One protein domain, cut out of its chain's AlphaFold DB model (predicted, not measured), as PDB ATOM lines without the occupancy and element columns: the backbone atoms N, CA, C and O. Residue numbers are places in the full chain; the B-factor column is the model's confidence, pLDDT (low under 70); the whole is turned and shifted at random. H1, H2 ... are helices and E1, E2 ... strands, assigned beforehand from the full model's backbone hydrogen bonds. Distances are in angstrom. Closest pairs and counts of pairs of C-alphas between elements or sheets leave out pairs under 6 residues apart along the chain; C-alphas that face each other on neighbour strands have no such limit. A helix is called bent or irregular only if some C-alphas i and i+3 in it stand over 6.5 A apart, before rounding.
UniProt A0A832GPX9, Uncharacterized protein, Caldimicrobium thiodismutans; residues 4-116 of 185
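What this domain is: This is residues 4 to 116 of the 185 residues of an uncharacterized protein of Caldimicrobium thiodismutans (UniProt A0A832GPX9). What does the model look like? It is one twisted sheet of six strands with the long helix H4 running slantwise over one face, H3 over the E4 end of that same face, and H1 packed on H4, off the sheet. What follows what along the printed part? The 113 printed residues hold four named helices and six named strands, H1 H2 E1 E2 H3 E3 E4 E5 E6 H4, of mixed class; the sheet order is E1 E2 E6 E5 E4 E3, antiparallel throughout. How large is it? It is compact, with a radius of gyration of the C-alphas of 13.7 A, and only just elongated, spanning 45 by 30 by 27 A.

How they stand to each other: How do the first helices stand? H1, residues 4 to 12, touches H4, residues 92 to 111, at a shallow tilt of 22 degrees, opposite ways; their closest C-alphas, of Lys 4 and Cys 110, are 6.1 A apart. H2, residues 14 to 17, only grazes the sheet. How do the strands pair? E1, residues 19 to 22, and E2, residues 32 to 37, form a hairpin, with N 19 and O 35 2.9 A apart, within hydrogen-bond range; E2 is also the neighbour of E6, residues 83 to 89, with N 34 and O 86 at 2.8 A. E3, residues 54 to 59, E4, residues 63 to 70, E5, residues 73 to 79, and E6 form a meander of hairpins, each strand the antiparallel neighbour of the one before; N 65 and O 57, N 68 and O 75, and N 78 and O 85 are each 2.8 A apart. What is on the sheet? H3, residues 40 to 50, is irregular, with C-alphas 44 and 47 7.2 A apart; it lies over E4 at a height over the sheet of 8.1 A and runs across the strands, only just, at 62 degrees to E4 on the local plane. On the same face, making two layers, helices on one face of a sheet, H4 lies over E6 and E5 at a height of 8.5 A, slantwise to the strands, at 44 degrees to E6 on the local plane. With residues 109 to 110 alone H4 only just touches H3, with 3 pairs of C-alphas within 8 A, the closest being those of Leu 49 and Leu 109, 7.3 A apart. Are the helix backbones complete? In H1 and H4 every O i to N i+4 pair is within hydrogen-bond range; in H3 2 of 7 are, beside 5 of 8 O i to N i+3 pairs, and H2 is too short for an i+4 pair.

Where its parts are: Where does H1 begin? C-alpha 4 is at (151.883, 128.416, 120.221). Which elements are longest? From first to last C-alpha H4 measures 27.9 A and E4 21.5 A; H4 ends with C-alpha 111 at (158.859, 126.481, 122.257).

The domain as a whole: Which C-alphas are farthest apart? Those of His 26 and Glu 115, at 45.6 A. Is there a cut or a long link? The printed part has no cut; the link E1 to E2, 9 residues, is short, and the others are tight. Where is confidence low? Residues 25 to 29 are under 70, while the mean pLDDT of the printed part is 89.4.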
ATOM      1  N   LYS A   4     151.994 129.783 119.687       75.56
ATOM      2  CA  LYS A   4     151.883 128.416 120.221       75.56
ATOM      3  C   LYS A   4     150.431 127.954 120.386       75.56
ATOM      4  O   LYS A   4     150.089 126.873 119.924       75.56
ATOM      5  N   ASP A   5     149.584 128.775 121.003       79.12
ATOM      6  CA  ASP A   5     148.176 128.428 121.249       79.12
ATOM      7  C   ASP A   5     147.418 128.238 119.926       79.12
ATOM      8  O   ASP A   5     146.597 127.336 119.786       79.12
ATOM      9  N   PHE A   6     147.735 129.070 118.929       79.00
ATOM     10  CA  PHE A   6     147.138 128.960 117.603       79.00
ATOM     11  C   PHE A   6     147.589 127.708 116.851       79.00
ATOM     12  O   PHE A   6     146.796 127.097 116.140       79.00
ATOM     13  N   LEU A   7     148.853 127.312 117.014       78.69
ATOM     14  CA  LEU A   7     149.348 126.069 116.439       78.69
ATOM     15  C   LEU A   7     148.576 124.866 117.003       78.69
ATOM     16  O   LEU A   7     148.100 124.040 116.230       78.69
ATOM     17  N   GLU A   8     148.373 124.778 118.317       80.19
ATOM     18  CA  GLU A   8     147.558 123.691 118.884       80.19
ATOM     19  C   GLU A   8     146.131 123.680 118.304       80.19
ATOM     20  O   GLU A   8     145.680 122.642 117.828       80.19
ATOM     21  N   TYR A   9     145.476 124.844 118.204       81.19
ATOM     22  CA  TYR A   9     144.167 124.959 117.546       81.19
ATOM     23  C   TYR A   9     144.179 124.456 116.092       81.19
ATOM     24  O   TYR A   9     143.281 123.719 115.683       81.19
ATOM     25  N   LEU A  10     145.188 124.837 115.301       79.94
ATOM     26  CA  LEU A  10     145.307 124.411 113.905       79.94
ATOM     27  C   LEU A  10     145.481 122.903 113.763       79.94
ATOM     28  O   LEU A  10     144.979 122.337 112.799       79.94
ATOM     29  N   LYS A  11     146.188 122.254 114.691       78.56
ATOM     30  CA  LYS A  11     146.357 120.799 114.660       78.56
ATOM     31  C   LYS A  11     145.012 120.087 114.770       78.56
ATOM     32  O   LYS A  11     144.764 119.150 114.014       78.56
ATOM     33  N   ASP A  12     144.157 120.557 115.671       80.94
ATOM     34  CA  ASP A  12     142.858 119.939 115.938       80.94
ATOM     35  C   ASP A  12     141.805 120.282 114.869       80.94
ATOM     36  O   ASP A  12     140.851 119.531 114.697       80.94
ATOM     37  N   ASN A  13     142.000 121.379 114.122       82.44
ATOM     38  CA  ASN A  13     141.045 121.902 113.131       82.44
ATOM     39  C   ASN A  13     141.626 121.961 111.703       82.44
ATOM     40  O   ASN A  13     141.208 122.769 110.861       82.44
ATOM     41  N   LEU A  14     142.663 121.165 111.417       82.12
ATOM     42  CA  LEU A  14     143.369 121.229 110.136       82.12
ATOM     43  C   LEU A  14     142.439 120.893 108.971       82.12
ATOM     44  O   LEU A  14     142.486 121.543 107.931       82.12
ATOM     45  N   LYS A  15     141.580 119.884 109.133       79.44
ATOM     46  CA  LYS A  15     140.732 119.382 108.044       79.44
ATOM     47  C   LYS A  15     139.707 120.409 107.586       79.44
ATOM     48  O   LYS A  15     139.391 120.441 106.391       79.44
ATOM     49  N   GLU A  16     139.226 121.226 108.516       83.69
ATOM     50  CA  GLU A  16     138.253 122.298 108.331       83.69
ATOM     51  C   GLU A  16     138.902 123.568 107.765       83.69
ATOM     52  O   GLU A  16     138.270 124.312 107.012       83.69
ATOM     53  N   THR A  17     140.166 123.820 108.112       86.56
ATOM     54  CA  THR A  17     140.892 125.040 107.723       86.56
ATOM     55  C   THR A  17     141.690 124.890 106.428       86.56
ATOM     56  O   THR A  17     141.873 125.874 105.709       86.56
ATOM     57  N   LEU A  18     142.129 123.674 106.097       92.81
ATOM     58  CA  LEU A  18     142.906 123.358 104.901       92.81
ATOM     59  C   LEU A  18     142.068 123.468 103.627       92.81
ATOM     60  O   LEU A  18     141.112 122.717 103.413       92.81
ATOM     61  N   ARG A  19     142.502 124.352 102.728       93.75
ATOM     62  CA  ARG A  19     141.966 124.488 101.371       93.75
ATOM     63  C   ARG A  19     143.020 124.145 100.329       93.75
ATOM     64  O   ARG A  19     144.192 124.463 100.504       93.75
ATOM     65  N   LEU A  20     142.582 123.516  99.240       93.19
ATOM     66  CA  LEU A  20     143.399 123.285  98.053       93.19
ATOM     67  C   LEU A  20     142.979 124.255  96.949       93.19
ATOM     68  O   LEU A  20     141.813 124.291  96.558       93.19
ATOM     69  N   GLU A  21     143.938 125.013  96.438       91.75
ATOM     70  CA  GLU A  21     143.802 125.900  95.285       91.75
ATOM     71  C   GLU A  21     144.573 125.293  94.101       91.75
ATOM     72  O   GLU A  21     145.598 124.638  94.286       91.75
ATOM     73  N   GLN A  22     144.095 125.460  92.866       86.69
ATOM     74  CA  GLN A  22     144.795 124.912  91.701       86.69
ATOM     75  C   GLN A  22     146.080 125.710  91.429       86.69
ATOM     76  O   GLN A  22     146.031 126.924  91.255       86.69
ATOM     77  N   ALA A  23     147.231 125.029  91.370       81.88
ATOM     78  CA  ALA A  23     148.536 125.686  91.245       81.88
ATOM     79  C   ALA A  23     148.804 126.252  89.838       81.88
ATOM     80  O   ALA A  23     149.535 127.228  89.689       81.88
ATOM     81  N   TYR A  24     148.223 125.641  88.801       78.00
ATOM     82  CA  TYR A  24     148.410 126.049  87.410       78.00
ATOM     83  C   TYR A  24     147.090 126.044  86.647       78.00
ATOM     84  O   TYR A  24     146.351 125.064  86.699       78.00
ATOM     85  N   CYS A  25     146.862 127.078  85.836       65.75
ATOM     86  CA  CYS A  25     145.664 127.210  85.002       65.75
ATOM     87  C   CYS A  25     145.517 126.105  83.934       65.75
ATOM     88  O   CYS A  25     144.425 125.919  83.407       65.75
ATOM     89  N   HIS A  26     146.594 125.376  83.604       66.00
ATOM     90  CA  HIS A  26     146.630 124.435  82.473       66.00
ATOM     91  C   HIS A  26     147.099 123.009  82.814       66.00
ATOM     92  O   HIS A  26     147.155 122.172  81.915       66.00
ATOM     93  N   LYS A  27     147.454 122.698  84.073       57.78
ATOM     94  CA  LYS A  27     147.833 121.320  84.454       57.78
ATOM     95  C   LYS A  27     146.622 120.503  84.934       57.78
ATOM     96  O   LYS A  27     145.732 121.072  85.571       57.78
ATOM     97  N   PRO A  28     146.600 119.180  84.660       59.84
ATOM     98  CA  PRO A  28     145.539 118.276  85.102       59.84
ATOM     99  C   PRO A  28     145.523 118.098  86.632       59.84
ATOM    100  O   PRO A  28     146.378 118.630  87.341       59.84
ATOM    101  N   LYS A  29     144.521 117.354  87.132       68.00
ATOM    102  CA  LYS A  29     144.354 116.991  88.554       68.00
ATOM    103  C   LYS A  29     145.688 116.576  89.194       68.00
ATOM    104  O   LYS A  29     146.477 115.877  88.566       68.00
ATOM    105  N   GLY A  30     145.899 116.973  90.450       74.56
ATOM    106  CA  GLY A  30     147.114 116.635  91.201       74.56
ATOM    107  C   GLY A  30     148.201 117.712  91.215       74.56
ATOM    108  O   GLY A  30     149.370 117.398  91.409       74.56
ATOM    109  N   CYS A  31     147.849 118.978  90.985       87.62
ATOM    110  CA  CYS A  31     148.753 120.119  91.144       87.62
ATOM    111  C   CYS A  31     148.061 121.209  91.963       87.62
ATOM    112  O   CYS A  31     147.443 122.120  91.403       87.62
ATOM    113  N   TYR A  32     148.151 121.103  93.285       92.75
ATOM    114  CA  TYR A  32     147.479 121.999  94.217       92.75
ATOM    115  C   TYR A  32     148.467 122.795  95.069       92.75
ATOM    116  O   TYR A  32     149.562 122.336  95.396       92.75
ATOM    117  N   LEU A  33     148.048 124.001  95.436       94.69
ATOM    118  CA  LEU A  33     148.588 124.770  96.544       94.69
ATOM    119  C   LEU A  33     147.658 124.555  97.732       94.69
ATOM    120  O   LEU A  33     146.469 124.857  97.670       94.69
ATOM    121  N   ALA A  34     148.199 124.006  98.803       96.69
ATOM    122  CA  ALA A  34     147.518 123.902 100.074       96.69
ATOM    123  C   ALA A  34     147.650 125.218 100.837       96.69
ATOM    124  O   ALA A  34     148.712 125.838 100.824       96.69
ATOM    125  N   LYS A  35     146.574 125.658 101.486       96.25
ATOM    126  CA  LYS A  35     146.513 126.950 102.164       96.25
ATOM    127  C   LYS A  35     145.652 126.884 103.416       96.25
ATOM    128  O   LYS A  35     144.576 126.288 103.402       96.25
ATOM    129  N   ILE A  36     146.114 127.553 104.467       94.56
ATOM    130  CA  ILE A  36     145.366 127.823 105.697       94.56
ATOM    131  C   ILE A  36     145.459 129.308 106.041       94.56
ATOM    132  O   ILE A  36     146.445 129.974 105.715       94.56
ATOM    133  N   SER A  37     144.444 129.822 106.727       90.81
ATOM    134  CA  SER A  37     144.474 131.176 107.281       90.81
ATOM    135  C   SER A  37     145.255 131.196 108.594       90.81
ATOM    136  O   SER A  37     145.089 130.313 109.436       90.81
ATOM    137  N   LEU A  38     146.094 132.211 108.771       86.00
ATOM    138  CA  LEU A  38     146.839 132.480 109.997       86.00
ATOM    139  C   LEU A  38     146.335 133.777 110.649       86.00
ATOM    140  O   LEU A  38     145.881 134.685 109.953       86.00
ATOM    141  N   PRO A  39     146.449 133.924 111.976       81.06
ATOM    142  CA  PRO A  39     146.228 135.187 112.651       81.06
ATOM    143  C   PRO A  39     147.392 136.146 112.373       81.06
ATOM    144  O   PRO A  39     148.545 135.735 112.229       81.06
ATOM    145  N   ALA A  40     147.103 137.448 112.396       72.75
ATOM    146  CA  ALA A  40     148.068 138.504 112.069       72.75
ATOM    147  C   ALA A  40     149.361 138.483 112.914       72.75
ATOM    148  O   ALA A  40     150.403 138.977 112.488       72.75
ATOM    149  N   ASN A  41     149.324 137.915 114.122       77.25
ATOM    150  CA  ASN A  41     150.473 137.876 115.024       77.25
ATOM    151  C   ASN A  41     151.516 136.802 114.669       77.25
ATOM    152  O   ASN A  41     152.588 136.782 115.279       77.25
ATOM    153  N   PHE A  42     151.242 135.932 113.692       84.06
ATOM    154  CA  PHE A  42     152.179 134.884 113.282       84.06
ATOM    155  C   PHE A  42     153.432 135.442 112.583       84.06
ATOM    156  O   PHE A  42     154.475 134.801 112.589       84.06
ATOM    157  N   LEU A  43     153.397 136.682 112.077       86.19
ATOM    158  CA  LEU A  43     154.577 137.346 111.502       86.19
ATOM    159  C   LEU A  43     155.739 137.502 112.495       86.19
ATOM    160  O   LEU A  43     156.901 137.539 112.094       86.19
ATOM    161  N   SER A  44     155.441 137.564 113.796       89.12
ATOM    162  CA  SER A  44     156.453 137.742 114.843       89.12
ATOM    163  C   SER A  44     157.488 136.612 114.898       89.12
ATOM    164  O   SER A  44     158.607 136.847 115.352       89.12
ATOM    165  N   ILE A  45     157.158 135.415 114.396       91.81
ATOM    166  CA  ILE A  45     158.083 134.274 114.387       91.81
ATOM    167  C   ILE A  45     159.037 134.275 113.183       91.81
ATOM    168  O   ILE A  45     160.023 133.539 113.192       91.81
ATOM    169  N   LEU A  46     158.783 135.091 112.151       94.00
ATOM    170  CA  LEU A  46     159.556 135.060 110.904       94.00
ATOM    171  C   LEU A  46     161.071 135.259 111.088       94.00
ATOM    172  O   LEU A  46     161.823 134.481 110.500       94.00
ATOM    173  N   PRO A  47     161.549 136.225 111.900       94.69
ATOM    174  CA  PRO A  47     162.988 136.421 112.104       94.69
ATOM    175  C   PRO A  47     163.674 135.210 112.747       94.69
ATOM    176  O   PRO A  47     164.831 134.919 112.461       94.69
ATOM    177  N   TYR A  48     162.959 134.481 113.604       94.56
ATOM    178  CA  TYR A  48     163.462 133.279 114.271       94.56
ATOM    179  C   TYR A  48     163.458 132.075 113.326       94.56
ATOM    180  O   TYR A  48     164.354 131.233 113.368       94.56
ATOM    181  N   LEU A  49     162.466 132.019 112.436       94.12
ATOM    182  CA  LEU A  49     162.335 130.976 111.431       94.12
ATOM    183  C   LEU A  49     163.377 131.115 110.315       94.12
ATOM    184  O   LEU A  49     163.920 130.106 109.871       94.12
ATOM    185  N   ARG A  50     163.700 132.347 109.888       93.69
ATOM    186  CA  ARG A  50     164.595 132.623 108.749       93.69
ATOM    187  C   ARG A  50     165.939 131.906 108.850       93.69
ATOM    188  O   ARG A  50     166.388 131.333 107.865       93.69
ATOM    189  N   GLY A  51     166.565 131.910 110.027       90.94
ATOM    190  CA  GLY A  51     167.866 131.266 110.247       90.94
ATOM    191  C   GLY A  51     167.826 129.737 110.358       90.94
ATOM    192  O   GLY A  51     168.877 129.117 110.489       90.94
ATOM    193  N   LYS A  52     166.638 129.122 110.352       93.69
ATOM    194  CA  LYS A  52     166.435 127.674 110.541       93.69
ATOM    195  C   LYS A  52     165.940 126.957 109.284       93.69
ATOM    196  O   LYS A  52     165.735 125.748 109.317       93.69
ATOM    197  N   VAL A  53     165.732 127.686 108.191       93.56
ATOM    198  CA  VAL A  53     165.214 127.160 106.919       93.56
ATOM    199  C   VAL A  53     166.109 127.587 105.760       93.56
ATOM    200  O   VAL A  53     167.018 128.388 105.944       93.56
ATOM    201  N   SER A  54     165.843 127.071 104.557       91.00
ATOM    202  CA  SER A  54     166.468 127.541 103.315       91.00
ATOM    203  C   SER A  54     165.569 128.602 102.654       91.00
ATOM    204  O   SER A  54     164.603 128.237 101.966       91.00
ATOM    205  N   PRO A  55     165.793 129.908 102.905       93.62
ATOM    206  CA  PRO A  55     164.923 130.966 102.411       93.62
ATOM    207  C   PRO A  55     165.074 131.166 100.898       93.62
ATOM    208  O   PRO A  55     166.164 131.159 100.336       93.62
ATOM    209  N   LEU A  56     163.947 131.397 100.236       93.69
ATOM    210  CA  LEU A  56     163.842 131.825  98.840       93.69
ATOM    211  C   LEU A  56     163.503 133.312  98.727       93.69
ATOM    212  O   LEU A  56     163.878 133.975  97.763       93.69
ATOM    213  N   PHE A  57     162.767 133.822  99.706       94.81
ATOM    214  CA  PHE A  57     162.417 135.224  99.839       94.81
ATOM    215  C   PHE A  57     162.173 135.514 101.311       94.81
ATOM    216  O   PHE A  57     161.542 134.709 101.991       94.81
ATOM    217  N   TYR A  58     162.630 136.658 101.794       95.62
ATOM    218  CA  TYR A  58     162.316 137.116 103.131       95.62
ATOM    219  C   TYR A  58     162.258 138.635 103.182       95.62
ATOM    220  O   TYR A  58     163.239 139.316 102.878       95.62
ATOM    221  N   ASP A  59     161.117 139.132 103.632       94.31
ATOM    222  CA  ASP A  59     160.931 140.491 104.106       94.31
ATOM    223  C   ASP A  59     160.368 140.407 105.536       94.31
ATOM    224  O   ASP A  59     159.251 139.906 105.721       94.31
ATOM    225  N   PRO A  60     161.110 140.898 106.552       91.25
ATOM    226  CA  PRO A  60     160.695 140.858 107.952       91.25
ATOM    227  C   PRO A  60     159.300 141.420 108.239       91.25
ATOM    228  O   PRO A  60     158.710 141.061 109.256       91.25
ATOM    229  N   GLN A  61     158.778 142.301 107.381       89.56
ATOM    230  CA  GLN A  61     157.489 142.963 107.583       89.56
ATOM    231  C   GLN A  61     156.327 142.315 106.820       89.56
ATOM    232  O   GLN A  61     155.167 142.678 107.056       89.56
ATOM    233  N   SER A  62     156.593 141.397 105.886       91.56
ATOM    234  CA  SER A  62     155.552 140.891 104.985       91.56
ATOM    235  C   SER A  62     155.479 139.374 104.889       91.56
ATOM    236  O   SER A  62     154.400 138.827 105.136       91.56
ATOM    237  N   SER A  63     156.565 138.691 104.526       95.12
ATOM    238  CA  SER A  63     156.531 137.245 104.321       95.12
ATOM    239  C   SER A  63     157.906 136.582 104.308       95.12
ATOM    240  O   SER A  63     158.942 137.202 104.060       95.12
ATOM    241  N   LEU A  64     157.888 135.270 104.537       96.25
ATOM    242  CA  LEU A  64     159.019 134.367 104.360       96.25
ATOM    243  C   LEU A  64     158.586 133.217 103.449       96.25
ATOM    244  O   LEU A  64     157.621 132.513 103.742       96.25
ATOM    245  N   ILE A  65     159.321 133.017 102.359       96.25
ATOM    246  CA  ILE A  65     159.171 131.872 101.463       96.25
ATOM    247  C   ILE A  65     160.423 131.018 101.600       96.25
ATOM    248  O   ILE A  65     161.526 131.549 101.491       96.25
ATOM    249  N   PHE A  66     160.284 129.714 101.808       95.38
ATOM    250  CA  PHE A  66     161.420 128.813 102.008       95.38
ATOM    251  C   PHE A  66     161.174 127.415 101.439       95.38
ATOM    252  O   PHE A  66     160.037 127.027 101.158       95.38
ATOM    253  N   LYS A  67     162.259 126.659 101.252       94.25
ATOM    254  CA  LYS A  67     162.209 125.245 100.866       94.25
ATOM    255  C   LYS A  67     162.045 124.366 102.099       94.25
ATOM    256  O   LYS A  67     162.794 124.506 103.063       94.25
ATOM    257  N   TRP A  68     161.111 123.425 102.027       95.69
ATOM    258  CA  TRP A  68     160.856 122.435 103.065       95.69
ATOM    259  C   TRP A  68     161.045 121.015 102.522       95.69
ATOM    260  O   TRP A  68     160.287 120.605 101.639       95.69
ATOM    261  N   PRO A  69     162.055 120.266 102.996       94.25
ATOM    262  CA  PRO A  69     162.249 118.878 102.606       94.25
ATOM    263  C   PRO A  69     161.261 117.959 103.334       94.25
ATOM    264  O   PRO A  69     161.151 117.994 104.558       94.25
ATOM    265  N   TYR A  70     160.577 117.086 102.598       95.00
ATOM    266  CA  TYR A  70     159.744 116.033 103.179       95.00
ATOM    267  C   TYR A  70     159.677 114.813 102.252       95.00
ATOM    268  O   TYR A  70     159.361 114.940 101.071       95.00
ATOM    269  N   ARG A  71     159.996 113.624 102.791       92.88
ATOM    270  CA  ARG A  71     160.015 112.328 102.074       92.88
ATOM    271  C   ARG A  71     160.745 112.362 100.717       92.88
ATOM    272  O   ARG A  71     160.270 111.810  99.734       92.88
ATOM    273  N   GLY A  72     161.902 113.023 100.663       89.69
ATOM    274  CA  GLY A  72     162.718 113.127  99.442       89.69
ATOM    275  C   GLY A  72     162.248 114.184  98.435       89.69
ATOM    276  O   GLY A  72     162.942 114.417  97.450       89.69
ATOM    277  N   ASN A  73     161.131 114.867  98.700       91.19
ATOM    278  CA  ASN A  73     160.634 115.984  97.903       91.19
ATOM    279  C   ASN A  73     160.918 117.325  98.587       91.19
ATOM    280  O   ASN A  73     161.098 117.396  99.806       91.19
ATOM    281  N   PHE A  74     160.899 118.402  97.803       91.56
ATOM    282  CA  PHE A  74     160.936 119.772  98.310       91.56
ATOM    283  C   PHE A  74     159.607 120.470  98.059       91.56
ATOM    284  O   PHE A  74     159.120 120.510  96.931       91.56
ATOM    285  N   TYR A  75     159.077 121.097  99.102       95.00
ATOM    286  CA  TYR A  75     157.876 121.917  99.042       95.00
ATOM    287  C   TYR A  75     158.253 123.374  99.256       95.00
ATOM    288  O   TYR A  75     159.098 123.704 100.089       95.00
ATOM    289  N   LYS A  76     157.621 124.265  98.497       95.56
ATOM    290  CA  LYS A  76     157.749 125.702  98.708       95.56
ATOM    291  C   LYS A  76     156.718 126.111  99.747       95.56
ATOM    292  O   LYS A  76     155.523 125.995  99.492       95.56
ATOM    293  N   ILE A  77     157.185 126.578 100.899       97.06
ATOM    294  CA  ILE A  77     156.340 127.099 101.972       97.06
ATOM    295  C   ILE A  77     156.345 128.618 101.877       97.06
ATOM    296  O   ILE A  77     157.412 129.215 101.775       97.06
ATOM    297  N   SER A  78     155.171 129.239 101.907       96.25
ATOM    298  CA  SER A  78     154.989 130.687 101.962       96.25
ATOM    299  C   SER A  78     154.224 131.040 103.226       96.25
ATOM    300  O   SER A  78     153.062 130.655 103.378       96.25
ATOM    301  N   LEU A  79     154.881 131.765 104.127       95.69
ATOM    302  CA  LEU A  79     154.284 132.289 105.345       95.69
ATOM    303  C   LEU A  79     154.101 133.798 105.191       95.69
ATOM    304  O   LEU A  79     155.080 134.545 105.162       95.69
ATOM    305  N   GLY A  80     152.850 134.223 105.026       92.69
ATOM    306  CA  GLY A  80     152.456 135.619 104.857       92.69
ATOM    307  C   GLY A  80     151.795 136.206 106.103       92.69
ATOM    308  O   GLY A  80     151.834 135.623 107.185       92.69
ATOM    309  N   LYS A  81     151.160 137.372 105.936       90.12
ATOM    310  CA  LYS A  81     150.518 138.116 107.035       90.12
ATOM    311  C   LYS A  81     149.361 137.363 107.690       90.12
ATOM    312  O   LYS A  81     149.207 137.421 108.904       90.12
ATOM    313  N   ASP A  82     148.559 136.686 106.884       90.62
ATOM    314  CA  ASP A  82     147.295 136.059 107.271       90.62
ATOM    315  C   ASP A  82     147.126 134.660 106.659       90.62
ATOM    316  O   ASP A  82     146.030 134.095 106.661       90.62
ATOM    317  N   TYR A  83     148.205 134.076 106.130       92.88
ATOM    318  CA  TYR A  83     148.155 132.760 105.507       92.88
ATOM    319  C   TYR A  83     149.460 131.978 105.647       92.88
ATOM    320  O   TYR A  83     150.559 132.535 105.675       92.88
ATOM    321  N   LEU A  84     149.308 130.657 105.652       95.38
ATOM    322  CA  LEU A  84     150.366 129.697 105.380       95.38
ATOM    323  C   LEU A  84     149.949 128.902 104.153       95.38
ATOM    324  O   LEU A  84     148.852 128.347 104.111       95.38
ATOM    325  N   GLN A  85     150.825 128.857 103.159       96.81
ATOM    326  CA  GLN A  85     150.599 128.140 101.917       96.81
ATOM    327  C   GLN A  85     151.780 127.223 101.628       96.81
ATOM    328  O   GLN A  85     152.928 127.603 101.848       96.81
ATOM    329  N   TRP A  86     151.515 126.035 101.102       97.19
ATOM    330  CA  TRP A  86     152.549 125.122 100.648       97.19
ATOM    331  C   TRP A  86     152.136 124.374  99.395       97.19
ATOM    332  O   TRP A  86     150.960 124.208  99.089       97.19
ATOM    333  N   GLY A  87     153.130 123.928  98.646       94.56
ATOM    334  CA  GLY A  87     152.903 123.141  97.453       94.56
ATOM    335  C   GLY A  87     154.183 122.930  96.652       94.56
ATOM    336  O   GLY A  87     155.256 123.400  97.030       94.56
ATOM    337  N   ILE A  88     154.105 122.226  95.529       93.19
ATOM    338  CA  ILE A  88     152.876 121.672  94.935       93.19
ATOM    339  C   ILE A  88     152.583 120.295  95.524       93.19
ATOM    340  O   ILE A  88     153.496 119.492  95.659       93.19
ATOM    341  N   VAL A  89     151.319 120.036  95.859       94.38
ATOM    342  CA  VAL A  89     150.839 118.740  96.362       94.38
ATOM    343  C   VAL A  89     149.856 118.119  95.374       94.38
ATOM    344  O   VAL A  89     149.152 118.821  94.640       94.38
ATOM    345  N   SER A  90     149.802 116.794  95.354       92.50
ATOM    346  CA  SER A  90     148.945 116.000  94.474       92.50
ATOM    347  C   SER A  90     147.574 115.696  95.075       92.50
ATOM    348  O   SER A  90     146.607 115.512  94.334       92.50
ATOM    349  N   SER A  91     147.451 115.704  96.403       92.75
ATOM    350  CA  SER A  91     146.183 115.441  97.085       92.75
ATOM    351  C   SER A  91     146.060 116.185  98.419       92.75
ATOM    352  O   SER A  91     147.002 116.836  98.879       92.75
ATOM    353  N   LYS A  92     144.878 116.107  99.047       92.12
ATOM    354  CA  LYS A  92     144.660 116.680 100.386       92.12
ATOM    355  C   LYS A  92     145.427 115.892 101.447       92.12
ATOM    356  O   LYS A  92     145.979 116.489 102.359       92.12
ATOM    357  N   GLU A  93     145.520 114.580 101.288       93.44
ATOM    358  CA  GLU A  93     146.246 113.685 102.187       93.44
ATOM    359  C   GLU A  93     147.743 114.028 102.200       93.44
ATOM    360  O   GLU A  93     148.323 114.205 103.268       93.44
ATOM    361  N   GLU A  94     148.358 114.230 101.030       95.06
ATOM    362  CA  GLU A  94     149.751 114.695 100.943       95.06
ATOM    363  C   GLU A  94     149.929 116.078 101.585       95.06
ATOM    364  O   GLU A  94     150.902 116.320 102.300       95.06
ATOM    365  N   ALA A  95     148.973 116.987 101.376       95.25
ATOM    366  CA  ALA A  95     148.993 118.295 102.017       95.25
ATOM    367  C   ALA A  95     148.998 118.192 103.550       95.25
ATOM    368  O   ALA A  95     149.782 118.887 104.196       95.25
ATOM    369  N   GLU A  96     148.154 117.326 104.116       94.62
ATOM    370  CA  GLU A  96     148.064 117.064 105.556       94.62
ATOM    371  C   GLU A  96     149.359 116.447 106.103       94.62
ATOM    372  O   GLU A  96     149.848 116.873 107.151       94.62
ATOM    373  N   GLU A  97     149.959 115.497 105.383       95.06
ATOM    374  CA  GLU A  97     151.234 114.885 105.764       95.06
ATOM    375  C   GLU A  97     152.380 115.908 105.814       95.06
ATOM    376  O   GLU A  97     153.105 115.988 106.812       95.06
ATOM    377  N   VAL A  98     152.524 116.718 104.759       95.75
ATOM    378  CA  VAL A  98     153.541 117.780 104.689       95.75
ATOM    379  C   VAL A  98     153.325 118.792 105.810       95.75
ATOM    380  O   VAL A  98     154.282 119.183 106.484       95.75
ATOM    381  N   PHE A  99     152.070 119.190 106.044       95.06
ATOM    382  CA  PHE A  99     151.737 120.110 107.120       95.06
ATOM    383  C   PHE A  99     152.061 119.525 108.489       95.06
ATOM    384  O   PHE A  99     152.645 120.229 109.294       95.06
ATOM    385  N   SER A 100     151.750 118.258 108.763       93.06
ATOM    386  CA  SER A 100     152.029 117.628 110.061       93.06
ATOM    387  C   SER A 100     153.523 117.665 110.420       93.06
ATOM    388  O   SER A 100     153.904 118.007 111.548       93.06
ATOM    389  N   ALA A 101     154.390 117.404 109.436       94.81
ATOM    390  CA  ALA A 101     155.837 117.515 109.602       94.81
ATOM    391  C   ALA A 101     156.286 118.971 109.821       94.81
ATOM    392  O   ALA A 101     157.009 119.259 110.778       94.81
ATOM    393  N   LEU A 102     155.819 119.900 108.976       94.94
ATOM    394  CA  LEU A 102     156.108 121.334 109.111       94.94
ATOM    395  C   LEU A 102     155.632 121.883 110.461       94.94
ATOM    396  O   LEU A 102     156.319 122.659 111.114       94.94
ATOM    397  N   PHE A 103     154.453 121.466 110.887       92.12
ATOM    398  CA  PHE A 103     153.800 121.892 112.106       92.12
ATOM    399  C   PHE A 103     154.590 121.480 113.348       92.12
ATOM    400  O   PHE A 103     154.778 122.290 114.254       92.12
ATOM    401  N   THR A 104     155.096 120.246 113.373       92.38
ATOM    402  CA  THR A 104     155.968 119.762 114.453       92.38
ATOM    403  C   THR A 104     157.209 120.645 114.585       92.38
ATOM    404  O   THR A 104     157.558 121.057 115.688       92.38
ATOM    405  N   PHE A 105     157.811 121.022 113.457       94.38
ATOM    406  CA  PHE A 105     158.942 121.946 113.422       94.38
ATOM    407  C   PHE A 105     158.577 123.369 113.876       94.38
ATOM    408  O   PHE A 105     159.276 123.943 114.707       94.38
ATOM    409  N   LEU A 106     157.466 123.941 113.395       92.75
ATOM    410  CA  LEU A 106     157.012 125.273 113.818       92.75
ATOM    411  C   LEU A 106     156.694 125.319 115.316       92.75
ATOM    412  O   LEU A 106     156.952 126.327 115.976       92.75
ATOM    413  N   ARG A 107     156.139 124.233 115.859       91.44
ATOM    414  CA  ARG A 107     155.861 124.088 117.286       91.44
ATOM    415  C   ARG A 107     157.150 124.084 118.102       91.44
ATOM    416  O   ARG A 107     157.219 124.832 119.073       91.44
ATOM    417  N   ASP A 108     158.132 123.274 117.716       92.19
ATOM    418  CA  ASP A 108     159.441 123.216 118.379       92.19
ATOM    419  C   ASP A 108     160.143 124.583 118.344       92.19
ATOM    420  O   ASP A 108     160.544 125.111 119.381       92.19
ATOM    421  N   LEU A 109     160.150 125.237 117.177       91.94
ATOM    422  CA  LEU A 109     160.651 126.602 117.031       91.94
ATOM    423  C   LEU A 109     159.973 127.559 118.022       91.94
ATOM    424  O   LEU A 109     160.653 128.318 118.702       91.94
ATOM    425  N   CYS A 110     158.637 127.512 118.123       89.81
ATOM    426  CA  CYS A 110     157.865 128.359 119.036       89.81
ATOM    427  C   CYS A 110     158.155 128.083 120.518       89.81
ATOM    428  O   CYS A 110     158.007 128.992 121.335       89.81
ATOM    429  N   GLN A 111     158.515 126.850 120.881       89.94
ATOM    430  CA  GLN A 111     158.859 126.481 122.257       89.94
ATOM    431  C   GLN A 111     160.234 127.015 122.665       89.94
ATOM    432  O   GLN A 111     160.399 127.409 123.814       89.94
ATOM    433  N   ASN A 112     161.161 127.106 121.711       91.38
ATOM    434  CA  ASN A 112     162.549 127.502 121.944       91.38
ATOM    435  C   ASN A 112     162.865 128.917 121.416       91.38
ATOM    436  O   ASN A 112     164.023 129.248 121.180       91.38
ATOM    437  N   LEU A 113     161.848 129.769 121.210       89.69
ATOM    438  CA  LEU A 113     162.016 131.112 120.623       89.69
ATOM    439  C   LEU A 113     163.042 131.971 121.369       89.69
ATOM    440  O   LEU A 113     163.820 132.672 120.730       89.69
ATOM    441  N   GLU A 114     163.042 131.915 122.701       89.25
ATOM    442  CA  GLU A 114     163.925 132.725 123.554       89.25
ATOM    443  C   GLU A 114     165.406 132.339 123.408       89.25
ATOM    444  O   GLU A 114     166.288 133.168 123.629       89.25
ATOM    445  N   GLU A 115     165.687 131.108 122.975       92.88
ATOM    446  CA  GLU A 115     167.045 130.604 122.738       92.88
ATOM    447  C   GLU A 115     167.540 130.902 121.316       92.88
ATOM    448  O   GLU A 115     168.732 130.792 121.011       92.88
ATOM    449  N   ILE A 116     166.635 131.279 120.410       93.38
ATOM    450  CA  ILE A 116     166.948 131.503 119.005       93.38
ATOM    451  C   ILE A 116     167.239 132.984 118.789       93.38
ATOM    452  O   ILE A 116     166.379 133.846 118.946       93.38
TER     453      ILE A 116